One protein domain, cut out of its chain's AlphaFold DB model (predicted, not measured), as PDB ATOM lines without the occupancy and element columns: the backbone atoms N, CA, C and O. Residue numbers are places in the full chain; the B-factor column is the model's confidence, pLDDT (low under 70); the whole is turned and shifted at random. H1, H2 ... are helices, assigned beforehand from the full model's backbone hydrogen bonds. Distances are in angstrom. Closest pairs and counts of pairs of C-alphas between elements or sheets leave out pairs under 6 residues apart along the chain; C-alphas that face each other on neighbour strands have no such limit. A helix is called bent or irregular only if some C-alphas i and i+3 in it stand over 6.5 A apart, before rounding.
ATOM      1  N   LEU A   2     -17.113   2.079   2.690       92.12
ATOM      2  CA  LEU A   2     -16.067   3.004   2.210       92.12
ATOM      3  C   LEU A   2     -14.792   2.277   1.741       92.12
ATOM      4  O   LEU A   2     -14.475   2.275   0.556       92.12
ATOM      5  N   LYS A   3     -14.100   1.594   2.664       94.31
ATOM      6  CA  LYS A   3     -12.804   0.931   2.413       94.31
ATOM      7  C   LYS A   3     -12.886  -0.173   1.352       94.31
ATOM      8  O   LYS A   3     -11.977  -0.312   0.540       94.31
ATOM      9  N   ALA A   4     -13.976  -0.941   1.334       93.19
ATOM     10  CA  ALA A   4     -14.175  -2.021   0.364       93.19
ATOM     11  C   ALA A   4     -14.320  -1.490  -1.073       93.19
ATOM     12  O   ALA A   4     -13.591  -1.923  -1.965       93.19
ATOM     13  N   ASN A   5     -15.203  -0.507  -1.281       96.00
ATOM     14  CA  ASN A   5     -15.459   0.059  -2.605       96.00
ATOM     15  C   ASN A   5     -14.217   0.772  -3.152       96.00
ATOM     16  O   ASN A   5     -13.830   0.530  -4.293       96.00
ATOM     17  N   SER A   6     -13.542   1.584  -2.328       95.25
ATOM     18  CA  SER A   6     -12.312   2.259  -2.750       95.25
ATOM     19  C   SER A   6     -11.163   1.282  -2.996       95.25
ATOM     20  O   SER A   6     -10.398   1.490  -3.928       95.25
ATOM     21  N   SER A   7     -11.069   0.174  -2.249       95.38
ATOM     22  CA  SER A   7     -10.072  -0.868  -2.543       95.38
ATOM     23  C   SER A   7     -10.287  -1.498  -3.914       95.38
ATOM     24  O   SER A   7      -9.319  -1.712  -4.636       95.38
ATOM     25  N   SER A   8     -11.542  -1.802  -4.267       95.31
ATOM     26  CA  SER A   8     -11.879  -2.329  -5.593       95.31
ATOM     27  C   SER A   8     -11.493  -1.327  -6.680       95.31
ATOM     28  O   SER A   8     -10.750  -1.663  -7.598       95.31
ATOM     29  N   TRP A   9     -11.895  -0.065  -6.509       96.50
ATOM     30  CA  TRP A   9     -11.589   0.997  -7.463       96.50
ATOM     31  C   TRP A   9     -10.079   1.209  -7.660       96.50
ATOM     32  O   TRP A   9      -9.626   1.231  -8.799       96.50
ATOM     33  N   VAL A  10      -9.281   1.290  -6.585       96.94
ATOM     34  CA  VAL A  10      -7.818   1.480  -6.685       96.94
ATOM     35  C   VAL A  10      -7.151   0.303  -7.400       96.94
ATOM     36  O   VAL A  10      -6.281   0.523  -8.244       96.94
ATOM     37  N   LYS A  11      -7.556  -0.938  -7.095       96.88
ATOM     38  CA  LYS A  11      -7.033  -2.133  -7.778       96.88
ATOM     39  C   LYS A  11      -7.297  -2.061  -9.278       96.88
ATOM     40  O   LYS A  11      -6.373  -2.281 -10.052       96.88
ATOM     41  N   THR A  12      -8.514  -1.694  -9.678       96.75
ATOM     42  CA  THR A  12      -8.882  -1.552 -11.093       96.75
ATOM     43  C   THR A  12      -8.136  -0.398 -11.765       96.75
ATOM     44  O   THR A  12      -7.587  -0.578 -12.844       96.75
ATOM     45  N   ALA A  13      -8.069   0.772 -11.126       97.56
ATOM     46  CA  ALA A  13      -7.478   1.975 -11.711       97.56
ATOM     47  C   ALA A  13      -5.950   1.900 -11.858       97.56
ATOM     48  O   ALA A  13      -5.383   2.534 -12.742       97.56
ATOM     49  N   THR A  14      -5.271   1.155 -10.982       96.81
ATOM     50  CA  THR A  14      -3.797   1.118 -10.937       96.81
ATOM     51  C   THR A  14      -3.199  -0.231 -11.322       96.81
ATOM     52  O   THR A  14      -1.984  -0.326 -11.479       96.81
ATOM     53  N   ASN A  15      -4.023  -1.278 -11.432       95.06
ATOM     54  CA  ASN A  15      -3.605  -2.674 -11.583       95.06
ATOM     55  C   ASN A  15      -2.601  -3.146 -10.505       95.06
ATOM     56  O   ASN A  15      -1.803  -4.057 -10.723       95.06
ATOM     57  N   LYS A  16      -2.609  -2.514  -9.322       95.75
ATOM     58  CA  LYS A  16      -1.738  -2.863  -8.191       95.75
ATOM     59  C   LYS A  16      -2.505  -3.620  -7.117       95.75
ATOM     60  O   LYS A  16      -3.695  -3.396  -6.884       95.75
ATOM     61  N   ARG A  17      -1.792  -4.485  -6.387       95.25
ATOM     62  CA  ARG A  17      -2.305  -5.043  -5.131       95.25
ATOM     63  C   ARG A  17      -2.446  -3.905  -4.125       95.25
ATOM     64  O   ARG A  17      -1.467  -3.253  -3.780       95.25
ATOM     65  N   PHE A  18      -3.667  -3.687  -3.661       95.31
ATOM     66  CA  PHE A  18      -3.981  -2.661  -2.680       95.31
ATOM     67  C   PHE A  18      -4.974  -3.200  -1.655       95.31
ATOM     68  O   PHE A  18      -5.944  -3.875  -2.004       95.31
ATOM     69  N   ALA A  19      -4.749  -2.880  -0.391       94.81
ATOM     70  CA  ALA A  19      -5.725  -3.051   0.668       94.81
ATOM     71  C   ALA A  19      -5.503  -1.945   1.695       94.81
ATOM     72  O   ALA A  19      -4.367  -1.578   1.989       94.81
ATOM     73  N   TRP A  20      -6.590  -1.430   2.260       94.88
ATOM     74  CA  TRP A  20      -6.472  -0.587   3.440       94.88
ATOM     75  C   TRP A  20      -5.986  -1.402   4.639       94.88
ATOM     76  O   TRP A  20      -6.245  -2.603   4.730       94.88
ATOM     77  N   GLN A  21      -5.386  -0.720   5.614       91.25
ATOM     78  CA  GLN A  21      -5.166  -1.279   6.949       91.25
ATOM     79  C   GLN A  21      -6.470  -1.859   7.522       91.25
ATOM     80  O   GLN A  21      -7.556  -1.379   7.197       91.25
ATOM     81  N   ARG A  22      -6.388  -2.864   8.402       89.25
ATOM     82  CA  ARG A  22      -7.574  -3.520   8.989       89.25
ATOM     83  C   ARG A  22      -8.461  -2.527   9.749       89.25
ATOM     84  O   ARG A  22      -9.663  -2.443   9.502       89.25
ATOM     85  N   ARG A  23      -7.857  -1.725  10.627       88.62
ATOM     86  CA  ARG A  23      -8.549  -0.779  11.514       88.62
ATOM     87  C   ARG A  23      -8.533   0.648  10.951       88.62
ATOM     88  O   ARG A  23      -7.945   0.905   9.901       88.62
ATOM     89  N   TYR A  24      -9.279   1.540  11.587       91.69
ATOM     90  CA  TYR A  24      -9.244   2.987  11.377       91.69
ATOM     91  C   TYR A  24      -9.691   3.671  12.672       91.69
ATOM     92  O   TYR A  24     -10.322   3.028  13.510       91.69
ATOM     93  N   ALA A  25      -9.389   4.958  12.809       92.00
ATOM     94  CA  ALA A  25      -9.884   5.794  13.891       92.00
ATOM     95  C   ALA A  25     -10.695   6.956  13.317       92.00
ATOM     96  O   ALA A  25     -10.420   7.421  12.209       92.00
ATOM     97  N   ALA A  26     -11.711   7.387  14.054       94.62
ATOM     98  CA  ALA A  26     -12.550   8.521  13.700       94.62
ATOM     99  C   ALA A  26     -12.751   9.376  14.950       94.62
ATOM    100  O   ALA A  26     -13.119   8.853  16.000       94.62
ATOM    101  N   PHE A  27     -12.501  10.674  14.816       95.19
ATOM    102  CA  PHE A  27     -12.582  11.639  15.902       95.19
ATOM    103  C   PHE A  27     -13.519  12.771  15.494       95.19
ATOM    104  O   PHE A  27     -13.396  13.317  14.395       95.19
ATOM    105  N   SER A  28     -14.457  13.112  16.371       95.25
ATOM    106  CA  SER A  28     -15.363  14.242  16.168       95.25
ATOM    107  C   SER A  28     -14.680  15.541  16.583       95.25
ATOM    108  O   SER A  28     -14.032  15.599  17.626       95.25
ATOM    109  N   VAL A  29     -14.864  16.597  15.795       95.50
ATOM    110  CA  VAL A  29     -14.379  17.951  16.093       95.50
ATOM    111  C   VAL A  29     -15.524  18.949  15.952       95.50
ATOM    112  O   VAL A  29     -16.476  18.703  15.211       95.50
ATOM    113  N   SER A  30     -15.444  20.079  16.651       96.62
ATOM    114  CA  SER A  30     -16.389  21.186  16.454       96.62
ATOM    115  C   SER A  30     -16.199  21.828  15.077       96.62
ATOM    116  O   SER A  30     -15.072  21.929  14.597       96.62
ATOM    117  N   GLU A  31     -17.275  22.345  14.481       97.25
ATOM    118  CA  GLU A  31     -17.235  23.032  13.174       97.25
ATOM    119  C   GLU A  31     -16.223  24.191  13.148       97.25
ATOM    120  O   GLU A  31     -15.482  24.375  12.185       97.25
ATOM    121  N   SER A  32     -16.092  24.920  14.258       97.94
ATOM    122  CA  SER A  32     -15.104  25.997  14.410       97.94
ATOM    123  C   SER A  32     -13.646  25.539  14.258       97.94
ATOM    124  O   SER A  32     -12.758  26.369  14.077       97.94
ATOM    125  N   GLN A  33     -13.375  24.233  14.327       97.06
ATOM    126  CA  GLN A  33     -12.041  23.654  14.173       97.06
ATOM    127  C   GLN A  33     -11.725  23.228  12.733       97.06
ATOM    128  O   GLN A  33     -10.596  22.809  12.477       97.06
ATOM    129  N   VAL A  34     -12.659  23.341  11.780       97.44
ATOM    130  CA  VAL A  34     -12.475  22.842  10.404       97.44
ATOM    131  C   VAL A  34     -11.213  23.404   9.746       97.44
ATOM    132  O   VAL A  34     -10.413  22.635   9.212       97.44
ATOM    133  N   GLU A  35     -10.965  24.714   9.833       98.19
ATOM    134  CA  GLU A  35      -9.772  25.322   9.218       98.19
ATOM    135  C   GLU A  35      -8.465  24.885   9.888       98.19
ATOM    136  O   GLU A  35      -7.440  24.680   9.224       98.19
ATOM    137  N   ARG A  36      -8.505  24.642  11.201       97.62
ATOM    138  CA  ARG A  36      -7.371  24.077  11.934       97.62
ATOM    139  C   ARG A  36      -7.101  22.636  11.498       97.62
ATOM    140  O   ARG A  36      -5.949  22.300  11.245       97.62
ATOM    141  N   VAL A  37      -8.137  21.809  11.346       97.25
ATOM    142  CA  VAL A  37      -8.003  20.420  10.872       97.25
ATOM    143  C   VAL A  37      -7.503  20.370   9.428       97.25
ATOM    144  O   VAL A  37      -6.604  19.591   9.120       97.25
ATOM    145  N   ARG A  38      -8.007  21.240   8.545       98.06
ATOM    146  CA  ARG A  38      -7.511  21.371   7.163       98.06
ATOM    147  C   ARG A  38      -6.023  21.703   7.131       98.06
ATOM    148  O   ARG A  38      -5.268  21.080   6.384       98.06
ATOM    149  N   SER A  39      -5.604  22.665   7.949       98.19
ATOM    150  CA  SER A  39      -4.200  23.070   8.058       98.19
ATOM    151  C   SER A  39      -3.329  21.949   8.626       98.19
ATOM    152  O   SER A  39      -2.232  21.721   8.126       98.19
ATOM    153  N   TYR A  40      -3.827  21.213   9.619       96.69
ATOM    154  CA  TYR A  40      -3.170  20.029  10.168       96.69
ATOM    155  C   TYR A  40      -2.952  18.948   9.092       96.69
ATOM    156  O   TYR A  40      -1.809  18.576   8.839       96.69
ATOM    157  N   ILE A  41      -4.002  18.550   8.358       97.12
ATOM    158  CA  ILE A  41      -3.917  17.534   7.289       97.12
ATOM    159  C   ILE A  41      -2.926  17.951   6.194       97.12
ATOM    160  O   ILE A  41      -2.112  17.139   5.755       97.12
ATOM    161  N   ARG A  42      -2.961  19.219   5.764       98.38
ATOM    162  CA  ARG A  42      -2.070  19.742   4.713       98.38
ATOM    163  C   ARG A  42      -0.589  19.635   5.089       98.38
ATOM    164  O   ARG A  42       0.242  19.451   4.208       98.38
ATOM    165  N   ASN A  43      -0.268  19.747   6.377       97.81
ATOM    166  CA  ASN A  43       1.105  19.758   6.879       97.81
ATOM    167  C   ASN A  43       1.575  18.393   7.423       97.81
ATOM    168  O   ASN A  43       2.672  18.323   7.981       97.81
ATOM    169  N   GLN A  44       0.798  17.313   7.244       97.50
ATOM    170  CA  GLN A  44       1.119  15.986   7.797       97.50
ATOM    171  C   GLN A  44       2.486  15.462   7.363       97.50
ATOM    172  O   GLN A  44       3.201  14.898   8.182       97.50
ATOM    173  N   GLU A  45       2.899  15.684   6.112       97.38
ATOM    174  CA  GLU A  45       4.212  15.220   5.651       97.38
ATOM    175  C   GLU A  45       5.348  15.856   6.466       97.38
ATOM    176  O   GLU A  45       6.253  15.166   6.930       97.38
ATOM    177  N   ALA A  46       5.288  17.171   6.693       97.81
ATOM    178  CA  ALA A  46       6.278  17.877   7.499       97.81
ATOM    179  C   ALA A  46       6.194  17.487   8.984       97.81
ATOM    180  O   ALA A  46       7.227  17.359   9.641       97.81
ATOM    181  N   HIS A  47       4.983  17.269   9.503       97.19
ATOM    182  CA  HIS A  47       4.755  16.806  10.871       97.19
ATOM    183  C   HIS A  47       5.366  15.415  11.108       97.19
ATOM    184  O   HIS A  47       6.120  15.220  12.063       97.19
ATOM    185  N   HIS A  48       5.137  14.471  10.191       97.69
ATOM    186  CA  HIS A  48       5.620  13.090  10.285       97.69
ATOM    187  C   HIS A  48       7.119  12.915  10.051       97.69
ATOM    188  O   HIS A  48       7.664  11.853  10.337       97.69
ATOM    189  N   ARG A  49       7.826  13.968   9.626       97.06
ATOM    190  CA  ARG A  49       9.299  14.000   9.690       97.06
ATOM    191  C   ARG A  49       9.823  14.091  11.126       97.06
ATOM    192  O   ARG A  49      11.005  13.842  11.342       97.06
ATOM    193  N   ARG A  50       8.986  14.497  12.088       97.19
ATOM    194  CA  ARG A  50       9.364  14.718  13.497       97.19
ATOM    195  C   ARG A  50       8.548  13.890  14.489       97.19
ATOM    196  O   ARG A  50       9.051  13.600  15.566       97.19
ATOM    197  N   THR A  51       7.323  13.518  14.129       96.50
ATOM    198  CA  THR A  51       6.399  12.768  14.988       96.50
ATOM    199  C   THR A  51       6.037  11.450  14.327       96.50
ATOM    200  O   THR A  51       5.656  11.431  13.158       96.50
ATOM    201  N   THR A  52       6.114  10.340  15.056       96.56
ATOM    202  CA  THR A  52       5.687   9.052  14.501       96.56
ATOM    203  C   THR A  52       4.161   8.949  14.468       96.56
ATOM    204  O   THR A  52       3.461   9.567  15.270       96.56
ATOM    205  N   PHE A  53       3.628   8.106  13.579       92.81
ATOM    206  CA  PHE A  53       2.195   7.796  13.566       92.81
ATOM    207  C   PHE A  53       1.703   7.266  14.923       92.81
ATOM    208  O   PHE A  53       0.608   7.609  15.356       92.81
ATOM    209  N   ALA A  54       2.508   6.443  15.605       93.62
ATOM    210  CA  ALA A  54       2.144   5.883  16.903       93.62
ATOM    211  C   ALA A  54       2.004   6.971  17.975       93.62
ATOM    212  O   ALA A  54       1.031   6.964  18.731       93.62
ATOM    213  N   ASP A  55       2.933   7.928  18.011       96.00
ATOM    214  CA  ASP A  55       2.886   9.044  18.960       96.00
ATOM    215  C   ASP A  55       1.687   9.950  18.696       96.00
ATOM    216  O   ASP A  55       0.961  10.308  19.624       96.00
ATOM    217  N   GLU A  56       1.437  10.271  17.427       96.44
ATOM    218  CA  GLU A  56       0.292  11.080  17.022       96.44
ATOM    219  C   GLU A  56      -1.036  10.388  17.344       96.44
ATOM    220  O   GLU A  56      -1.945  11.006  17.897       96.44
ATOM    221  N   TYR A  57      -1.146   9.089  17.062       95.00
ATOM    222  CA  TYR A  57      -2.353   8.330  17.358       95.00
ATOM    223  C   TYR A  57      -2.643   8.294  18.862       95.00
ATOM    224  O   TYR A  57      -3.765   8.591  19.274       95.00
ATOM    225  N   LYS A  58      -1.626   8.037  19.697       95.56
ATOM    226  CA  LYS A  58      -1.751   8.114  21.162       95.56
ATOM    227  C   LYS A  58      -2.131   9.519  21.630       95.56
ATOM    228  O   LYS A  58      -2.959   9.657  22.528       95.56
ATOM    229  N   ALA A  59      -1.566  10.564  21.025       95.94
ATOM    230  CA  ALA A  59      -1.911  11.947  21.349       95.94
ATOM    231  C   ALA A  59      -3.381  12.263  21.031       95.94
ATOM    232  O   ALA A  59      -4.050  12.889  21.850       95.94
ATOM    233  N   LEU A  60      -3.904  11.787  19.897       96.31
ATOM    234  CA  LEU A  60      -5.317  11.936  19.538       96.31
ATOM    235  C   LEU A  60      -6.231  11.188  20.515       96.31
ATOM    236  O   LEU A  60      -7.205  11.760  20.991       96.31
ATOM    237  N   LEU A  61      -5.902   9.945  20.876       96.06
ATOM    238  CA  LEU A  61      -6.680   9.191  21.867       96.06
ATOM    239  C   LEU A  61      -6.741   9.925  23.215       96.06
ATOM    240  O   LEU A  61      -7.828  10.114  23.758       96.06
ATOM    241  N   ARG A  62      -5.598  10.431  23.703       96.44
ATOM    242  CA  ARG A  62      -5.525  11.228  24.941       96.44
ATOM    243  C   ARG A  62      -6.328  12.527  24.843       96.44
ATOM    244  O   ARG A  62      -7.069  12.846  25.765       96.44
ATOM    245  N   ALA A  63      -6.221  13.256  23.728       95.56
ATOM    246  CA  ALA A  63      -6.958  14.504  23.506       95.56
ATOM    247  C   ALA A  63      -8.482  14.306  23.485       95.56
ATOM    248  O   ALA A  63      -9.228  15.227  23.806       95.56
ATOM    249  N   HIS A  64      -8.935  13.106  23.120       95.88
ATOM    250  CA  HIS A  64     -10.343  12.725  23.109       95.88
ATOM    251  C   HIS A  64     -10.771  11.917  24.343       95.88
ATOM    252  O   HIS A  64     -11.891  11.413  24.360       95.88
ATOM    253  N   HIS A  65      -9.915  11.817  25.370       95.44
ATOM    254  CA  HIS A  65     -10.179  11.066  26.603       95.44
ATOM    255  C   HIS A  65     -10.617   9.614  26.353       95.44
ATOM    256  O   HIS A  65     -11.490   9.086  27.037       95.44
TER     257      HIS A  65
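This is residues 2 to 65 of the 75 residues of the protein "Transposase" of Pyrinomonadaceae bacterium (UniProt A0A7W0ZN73). The model is an open, hooked chain of four helices: H1 lies at one end, the long link of residues 15 to 30 leads away from it, and at the other end H2, the short H3 and H4 make a wide U in which H4 folds back in the direction opposite to H2. The two long limbs of the U, H2 and H4, are joined through H3, with a gap between them. The printed part has 64 residues with four named helices, in the order H1, H2, H3, H4, and no named strand; the class is all helix. The whole is loose, with a radius of gyration of the C-alphas of 15.0 A, and the C-alphas span 37 by 28 by 22 A along their three main axes.

H1, residues 2 to 14, touches no helix. A long link of 16 residues follows it and ends before H2, residues 31 to 42; H1 and H2 are apart, with no C-alpha of the one within 8 A of the other. H2 and H3, residues 44 to 48, meet only through their tight link, the one residue Asn 43. H3 and H4, residues 53 to 63, also meet only through their tight link, of 4 residues. H2 and H4 are apart, as are H1 and H3, and H1 and H4. The N-to-C direction of H2 is 0.83, -0.33 and -0.46 along x, y and z, and that of H4 is -0.70, 0.38 and 0.61. Every O i to N i+4 pair is within hydrogen-bond range in H1, H3 and H4, while in H2 6 of 8 are.

H1 begins with C-alpha 2 at (-16.067, 3.004, 2.210) and is 18.1 A from first to last C-alpha. H2 begins with C-alpha 31 at (-17.235, 23.032, 13.174) and is 17.7 A long; it is irregular, with C-alphas 32 and 35 being 7.5 A apart. H3 has five residues, Gln 44 to His 48. H4 measures 15.1 A and ends with C-alpha 63 at (-6.958, 14.504, 23.506).

The two C-alphas farthest apart are those of Asn 15 and His 65, at 41.1 A. Residues 30 to 36, 38 to 46 and 49 to 55 stand free, with no C-alpha 8 or more residues away along the chain within 10 A. The link from H1 to H2 is long, and its C-alphas lie 8 to 23 A from the mean of the C-alphas. The printed part has no cut and runs from residue 2 to 65 of a full chain of 75 residues. The mean pLDDT of the printed part is 95.8, and no printed residue is under 70.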